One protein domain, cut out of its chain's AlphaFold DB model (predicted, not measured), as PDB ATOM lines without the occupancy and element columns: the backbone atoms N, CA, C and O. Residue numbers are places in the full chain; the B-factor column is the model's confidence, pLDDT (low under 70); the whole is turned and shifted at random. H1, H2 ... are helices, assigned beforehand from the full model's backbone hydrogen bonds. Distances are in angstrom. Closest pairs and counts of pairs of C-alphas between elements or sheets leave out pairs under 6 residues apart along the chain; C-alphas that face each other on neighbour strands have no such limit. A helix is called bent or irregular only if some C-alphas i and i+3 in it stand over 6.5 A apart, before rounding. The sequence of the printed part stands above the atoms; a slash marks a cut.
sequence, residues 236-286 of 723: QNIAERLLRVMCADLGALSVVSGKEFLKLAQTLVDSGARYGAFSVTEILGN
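What this domain is: This is residues 236 to 286 of the 723 residues of the protein "Zinc finger protein 618" of Chlorocebus sabaeus (UniProt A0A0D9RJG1). Look for an open, hollow C of four helices: the long helix H3 makes one side, the short helix H2 and then H1 turn back from the side of residue 259, and past residue 275 the link of residues 276 to 279 folds back to the small helix H4. The middle between H1 and H4 is empty, and the one pair of helices that touch is H1 and H2. The printed part has 51 residues with four named helices, in the order H1, H2, H3, H4, and no named strand; the class is all helix. The whole is only just loose, close to compact, with a radius of gyration of the C-alphas of 12.3 A, and the C-alphas span 32 by 25 by 20 A along their three main axes. Residues 236 to 241 of H1 stick out, and so do residues 281 to 286, of which 281 to 283 belong to H4.

Where its parts are: Begin with the longest helix, H3, residues 259 to 275. Find C-alpha 259 at (40.818, 23.310, 12.695); from there the helix runs 24.2 A to C-alpha 275 at (23.441, 22.192, 29.498), with x falling and z rising. Go back along the chain to H2, residues 252 to 256, five residues whose first and last C-alphas are 5.9 A apart. Before it comes H1, residues 236 to 248: start at C-alpha 236 at (28.683, 5.562, 12.590) and follow the helix for 18.5 A to C-alpha 248 at (25.209, 18.651, -0.016). Past H3 look for H4, residues 280 to 283, a helix of four residues that measures 5.5 A and ends at C-alpha 283 at (18.579, 28.012, 20.869). None of the four helices is bent or irregular.

How they stand to each other: Start again from H3, which touches no helix. It is near H2, and the two are close but not clearly touching: look at Val 255 and Phe 261, whose C-alphas are the closest of the two helices at 6.4 A. The centres of H2 and H3 are 16.7 A apart. From H2 move on to H1, which it touches: the closest C-alphas are those of Met 246 and Ala 252, 5.6 A apart, and there are 4 pairs of C-alphas within 8 A. H1 touches H2 with residues 242 to 246 alone, and their centres are 11.4 A apart. At the other end of H3, you will find that H4 touches no helix; it is apart from H3, though it follows H3 in the chain, and it is also apart from H1 and H2. H1 and H3 are apart too. In the backbones of H1, H2 and H3, every pair of O of residue i and N of residue i+4 is within hydrogen-bond range. H4 is too short for such a pair, and its 1 pair of O of residue i and N of residue i+3 is not within range.

The domain as a whole: To see the full reach, take the two C-alphas farthest apart, those of Leu 250 and Arg 274, at 32.7 A. The first and last printed C-alphas, of Gln 236 and Asn 286, are 26.0 A apart. Residues 257 to 264, of which 259 to 264 belong to H3, also stand free. The printed part has no cut, and the three links, H1 to H2, H2 to H3 and H3 to H4, are tight, with 3, 2 and 4 residues. In the B-factor column the mean pLDDT of the printed part is 83.2; look at residue 251, the one printed residue under 70. The mean is 88 in H3 and 75 in H2.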
ATOM      1  N   GLN A 236      29.270   5.822  13.909       86.56
ATOM      2  CA  GLN A 236      28.683   5.562  12.590       86.56
ATOM      3  C   GLN A 236      27.618   6.605  12.210       86.56
ATOM      4  O   GLN A 236      27.616   7.129  11.099       86.56
ATOM      5  N   ASN A 237      26.734   6.966  13.145       88.38
ATOM      6  CA  ASN A 237      25.674   7.954  12.916       88.38
ATOM      7  C   ASN A 237      26.247   9.370  12.687       88.38
ATOM      8  O   ASN A 237      25.725  10.125  11.870       88.38
ATOM      9  N   ILE A 238      27.354   9.722  13.353       86.31
ATOM     10  CA  ILE A 238      28.128  10.940  13.071       86.31
ATOM     11  C   ILE A 238      28.728  10.867  11.660       86.31
ATOM     12  O   ILE A 238      28.535  11.800  10.882       86.31
ATOM     13  N   ALA A 239      29.379   9.759  11.291       85.38
ATOM     14  CA  ALA A 239      29.969   9.580   9.962       85.38
ATOM     15  C   ALA A 239      28.932   9.724   8.829       85.38
ATOM     16  O   ALA A 239      29.162  10.462   7.873       85.38
ATOM     17  N   GLU A 240      27.747   9.121   8.966       87.75
ATOM     18  CA  GLU A 240      26.641   9.282   8.009       87.75
ATOM     19  C   GLU A 240      26.153  10.733   7.882       87.75
ATOM     20  O   GLU A 240      25.771  11.170   6.795       87.75
ATOM     21  N   ARG A 241      26.166  11.503   8.975       86.88
ATOM     22  CA  ARG A 241      25.767  12.920   8.972       86.88
ATOM     23  C   ARG A 241      26.829  13.799   8.314       86.88
ATOM     24  O   ARG A 241      26.469  14.665   7.521       86.88
ATOM     25  N   LEU A 242      28.113  13.536   8.565       83.88
ATOM     26  CA  LEU A 242      29.224  14.204   7.879       83.88
ATOM     27  C   LEU A 242      29.200  13.914   6.370       83.88
ATOM     28  O   LEU A 242      29.284  14.847   5.572       83.88
ATOM     29  N   LEU A 243      28.967  12.659   5.970       83.81
ATOM     30  CA  LEU A 243      28.796  12.284   4.563       83.81
ATOM     31  C   LEU A 243      27.612  13.014   3.908       83.81
ATOM     32  O   LEU A 243      27.748  13.505   2.793       83.81
ATOM     33  N   ARG A 244      26.471  13.168   4.596       85.88
ATOM     34  CA  ARG A 244      25.337  13.960   4.074       85.88
ATOM     35  C   ARG A 244      25.684  15.440   3.877       85.88
ATOM     36  O   ARG A 244      25.225  16.020   2.898       85.88
ATOM     37  N   VAL A 245      26.496  16.037   4.753       82.69
ATOM     38  CA  VAL A 245      27.000  17.415   4.578       82.69
ATOM     39  C   VAL A 245      27.930  17.503   3.362       82.69
ATOM     40  O   VAL A 245      27.750  18.382   2.524       82.69
ATOM     41  N   MET A 246      28.859  16.555   3.211       80.62
ATOM     42  CA  MET A 246      29.771  16.480   2.059       80.62
ATOM     43  C   MET A 246      29.036  16.263   0.725       80.62
ATOM     44  O   MET A 246      29.428  16.829  -0.289       80.62
ATOM     45  N   CYS A 247      27.951  15.484   0.715       81.62
ATOM     46  CA  CYS A 247      27.102  15.305  -0.468       81.62
ATOM     47  C   CYS A 247      26.228  16.533  -0.787       81.62
ATOM     48  O   CYS A 247      25.764  16.657  -1.918       81.62
ATOM     49  N   ALA A 248      25.978  17.420   0.184       81.69
ATOM     50  CA  ALA A 248      25.209  18.651  -0.016       81.69
ATOM     51  C   ALA A 248      26.072  19.809  -0.555       81.69
ATOM     52  O   ALA A 248      25.600  20.579  -1.390       81.69
ATOM     53  N   ASP A 249      27.334  19.911  -0.124       76.50
ATOM     54  CA  ASP A 249      28.352  20.757  -0.759       76.50
ATOM     55  C   ASP A 249      29.720  20.057  -0.703       76.50
ATOM     56  O   ASP A 249      30.314  19.904   0.365       76.50
ATOM     57  N   LEU A 250      30.252  19.666  -1.866       70.06
ATOM     58  CA  LEU A 250      31.560  19.007  -1.976       70.06
ATOM     59  C   LEU A 250      32.715  19.905  -1.487       70.06
ATOM     60  O   LEU A 250      33.747  19.394  -1.051       70.06
ATOM     61  N   GLY A 251      32.541  21.234  -1.483       68.00
ATOM     62  CA  GLY A 251      33.500  22.166  -0.887       68.00
ATOM     63  C   GLY A 251      33.645  21.998   0.632       68.00
ATOM     64  O   GLY A 251      34.710  22.291   1.189       68.00
ATOM     65  N   ALA A 252      32.621  21.456   1.304       72.00
ATOM     66  CA  ALA A 252      32.614  21.242   2.748       72.00
ATOM     67  C   ALA A 252      33.644  20.204   3.224       72.00
ATOM     68  O   ALA A 252      33.997  20.232   4.399       72.00
ATOM     69  N   LEU A 253      34.194  19.352   2.345       70.94
ATOM     70  CA  LEU A 253      35.281  18.417   2.682       70.94
ATOM     71  C   LEU A 253      36.469  19.135   3.358       70.94
ATOM     72  O   LEU A 253      37.007  18.665   4.363       70.94
ATOM     73  N   SER A 254      36.833  20.308   2.829       73.62
ATOM     74  CA  SER A 254      37.913  21.151   3.361       73.62
ATOM     75  C   SER A 254      37.554  21.821   4.693       73.62
ATOM     76  O   SER A 254      38.419  22.021   5.544       73.62
ATOM     77  N   VAL A 255      36.271  22.134   4.890       78.19
ATOM     78  CA  VAL A 255      35.749  22.834   6.070       78.19
ATOM     79  C   VAL A 255      35.587  21.869   7.240       78.19
ATOM     80  O   VAL A 255      36.083  22.151   8.324       78.19
ATOM     81  N   VAL A 256      34.963  20.710   7.012       78.38
ATOM     82  CA  VAL A 256      34.738  19.646   8.010       78.38
ATOM     83  C   VAL A 256      36.058  19.094   8.559       78.38
ATOM     84  O   VAL A 256      36.147  18.759   9.737       78.38
ATOM     85  N   SER A 257      37.106  19.059   7.732       75.62
ATOM     86  CA  SER A 257      38.462  18.660   8.140       75.62
ATOM     87  C   SER A 257      39.271  19.804   8.783       75.62
ATOM     88  O   SER A 257      40.421  19.609   9.177       75.62
ATOM     89  N   GLY A 258      38.718  21.020   8.852       82.06
ATOM     90  CA  GLY A 258      39.424  22.233   9.258       82.06
ATOM     91  C   GLY A 258      39.468  22.456  10.773       82.06
ATOM     92  O   GLY A 258      38.494  22.217  11.487       82.06
ATOM     93  N   LYS A 259      40.586  23.012  11.265       86.12
ATOM     94  CA  LYS A 259      40.818  23.310  12.695       86.12
ATOM     95  C   LYS A 259      39.679  24.115  13.341       86.12
ATOM     96  O   LYS A 259      39.287  23.821  14.467       86.12
ATOM     97  N   GLU A 260      39.110  25.083  12.623       85.00
ATOM     98  CA  GLU A 260      38.036  25.937  13.151       85.00
ATOM     99  C   GLU A 260      36.675  25.227  13.212       85.00
ATOM    100  O   GLU A 260      35.897  25.483  14.129       85.00
ATOM    101  N   PHE A 261      36.405  24.270  12.315       86.88
ATOM    102  CA  PHE A 261      35.230  23.404  12.435       86.88
ATOM    103  C   PHE A 261      35.366  22.452  13.625       86.88
ATOM    104  O   PHE A 261      34.407  22.278  14.370       86.88
ATOM    105  N   LEU A 262      36.559  21.892  13.860       87.81
ATOM    106  CA  LEU A 262      36.818  21.041  15.025       87.81
ATOM    107  C   LEU A 262      36.649  21.813  16.345       87.81
ATOM    108  O   LEU A 262      36.002  21.307  17.260       87.81
ATOM    109  N   LYS A 263      37.130  23.063  16.427       89.50
ATOM    110  CA  LYS A 263      36.861  23.961  17.568       89.50
ATOM    111  C   LYS A 263      35.363  24.216  17.769       89.50
ATOM    112  O   LYS A 263      34.883  24.147  18.899       89.50
ATOM    113  N   LEU A 264      34.615  24.494  16.696       89.31
ATOM    114  CA  LEU A 264      33.164  24.712  16.763       89.31
ATOM    115  C   LEU A 264      32.424  23.444  17.218       89.31
ATOM    116  O   LEU A 264      31.574  23.516  18.103       89.31
ATOM    117  N   ALA A 265      32.773  22.285  16.659       89.25
ATOM    118  CA  ALA A 265      32.208  20.996  17.036       89.25
ATOM    119  C   ALA A 265      32.474  20.677  18.514       89.25
ATOM    120  O   ALA A 265      31.535  20.332  19.230       89.25
ATOM    121  N   GLN A 266      33.705  20.883  18.998       91.50
ATOM    122  CA  GLN A 266      34.032  20.731  20.418       91.50
ATOM    123  C   GLN A 266      33.227  21.709  21.286       91.50
ATOM    124  O   GLN A 266      32.619  21.295  22.261       91.50
ATOM    125  N   THR A 267      33.118  22.979  20.885       89.75
ATOM    126  CA  THR A 267      32.334  23.996  21.616       89.75
ATOM    127  C   THR A 267      30.854  23.609  21.742       89.75
ATOM    128  O   THR A 267      30.231  23.853  22.781       89.75
ATOM    129  N   LEU A 268      30.278  22.983  20.707       89.31
ATOM    130  CA  LEU A 268      28.915  22.445  20.732       89.31
ATOM    131  C   LEU A 268      28.804  21.208  21.639       89.31
ATOM    132  O   LEU A 268      27.857  21.128  22.417       89.31
ATOM    133  N   VAL A 269      29.776  20.289  21.594       89.94
ATOM    134  CA  VAL A 269      29.848  19.114  22.486       89.94
ATOM    135  C   VAL A 269      29.964  19.542  23.951       89.94
ATOM    136  O   VAL A 269      29.159  19.110  24.771       89.94
ATOM    137  N   ASP A 270      30.879  20.454  24.277       90.38
ATOM    138  CA  ASP A 270      31.073  20.986  25.630       90.38
ATOM    139  C   ASP A 270      29.817  21.702  26.146       90.38
ATOM    140  O   ASP A 270      29.497  21.657  27.333       90.38
ATOM    141  N   SER A 271      29.081  22.376  25.258       88.06
ATOM    142  CA  SER A 271      27.833  23.053  25.619       88.06
ATOM    143  C   SER A 271      26.691  22.061  25.837       88.06
ATOM    144  O   SER A 271      25.929  22.234  26.783       88.06
ATOM    145  N   GLY A 272      26.610  20.988  25.043       87.62
ATOM    146  CA  GLY A 272      25.698  19.869  25.297       87.62
ATOM    147  C   GLY A 272      26.044  19.088  26.572       87.62
ATOM    148  O   GLY A 272      25.152  18.613  27.266       87.62
ATOM    149  N   ALA A 273      27.327  19.008  26.937       89.31
ATOM    150  CA  ALA A 273      27.771  18.411  28.195       89.31
ATOM    151  C   ALA A 273      27.422  19.283  29.418       89.31
ATOM    152  O   ALA A 273      27.043  18.746  30.455       89.31
ATOM    153  N   ARG A 274      27.509  20.618  29.299       89.06
ATOM    154  CA  ARG A 274      27.137  21.568  30.369       89.06
ATOM    155  C   ARG A 274      25.627  21.723  30.562       89.06
ATOM    156  O   ARG A 274      25.179  21.805  31.699       89.06
ATOM    157  N   TYR A 275      24.861  21.802  29.473       85.69
ATOM    158  CA  TYR A 275      23.441  22.192  29.498       85.69
ATOM    159  C   TYR A 275      22.473  21.067  29.093       85.69
ATOM    160  O   TYR A 275      21.264  21.281  29.038       85.69
ATOM    161  N   GLY A 276      22.983  19.863  28.823       86.88
ATOM    162  CA  GLY A 276      22.189  18.724  28.368       86.88
ATOM    163  C   GLY A 276      21.818  18.794  26.882       86.88
ATOM    164  O   GLY A 276      22.345  19.592  26.106       86.88
ATOM    165  N   ALA A 277      20.904  17.919  26.462       83.06
ATOM    166  CA  ALA A 277      20.435  17.873  25.080       83.06
ATOM    167  C   ALA A 277      19.434  19.007  24.798       83.06
ATOM    168  O   ALA A 277      18.367  19.055  25.407       83.06
ATOM    169  N   PHE A 278      19.750  19.879  23.838       84.56
ATOM    170  CA  PHE A 278      18.896  20.997  23.432       84.56
ATOM    171  C   PHE A 278      18.656  21.051  21.918       84.56
ATOM    172  O   PHE A 278      19.452  20.556  21.117       84.56
ATOM    173  N   SER A 279      17.554  21.689  21.514       81.81
ATOM    174  CA  SER A 279      17.246  21.927  20.103       81.81
ATOM    175  C   SER A 279      18.128  23.043  19.542       81.81
ATOM    176  O   SER A 279      17.953  24.227  19.836       81.81
ATOM    177  N   VAL A 280      19.098  22.654  18.711       80.31
ATOM    178  CA  VAL A 280      20.049  23.567  18.054       80.31
ATOM    179  C   VAL A 280      19.327  24.669  17.270       80.31
ATOM    180  O   VAL A 280      19.735  25.827  17.323       80.31
ATOM    181  N   THR A 281      18.234  24.333  16.584       78.31
ATOM    182  CA  THR A 281      17.439  25.269  15.775       78.31
ATOM    183  C   THR A 281      16.602  26.251  16.591       78.31
ATOM    184  O   THR A 281      16.243  27.298  16.060       78.31
ATOM    185  N   GLU A 282      16.303  25.951  17.856       76.00
ATOM    186  CA  GLU A 282      15.562  26.858  18.746       76.00
ATOM    187  C   GLU A 282      16.504  27.765  19.548       76.00
ATOM    188  O   GLU A 282      16.229  28.955  19.672       76.00
ATOM    189  N   ILE A 283      17.633  27.237  20.041       78.62
ATOM    190  CA  ILE A 283      18.579  28.012  20.869       78.62
ATOM    191  C   ILE A 283      19.581  28.814  20.025       78.62
ATOM    192  O   ILE A 283      19.835  29.980  20.319       78.62
ATOM    193  N   LEU A 284      20.159  28.219  18.975       77.81
ATOM    194  CA  LEU A 284      21.173  28.876  18.130       77.81
ATOM    195  C   LEU A 284      20.589  29.436  16.822       77.81
ATOM    196  O   LEU A 284      21.242  30.228  16.139       77.81
ATOM    197  N   GLY A 285      19.353  29.060  16.479       83.19
ATOM    198  CA  GLY A 285      18.639  29.570  15.312       83.19
ATOM    199  C   GLY A 285      19.348  29.243  13.995       83.19
ATOM    200  O   GLY A 285      19.760  28.111  13.740       83.19
ATOM    201  N   ASN A 286      19.488  30.252  13.133       83.06
ATOM    202  CA  ASN A 286      20.267  30.143  11.903       83.06
ATOM    203  C   ASN A 286      21.723  30.559  12.163       83.06
ATOM    204  O   ASN A 286      22.009  31.746  12.330       83.06
TER     205      ASN A 286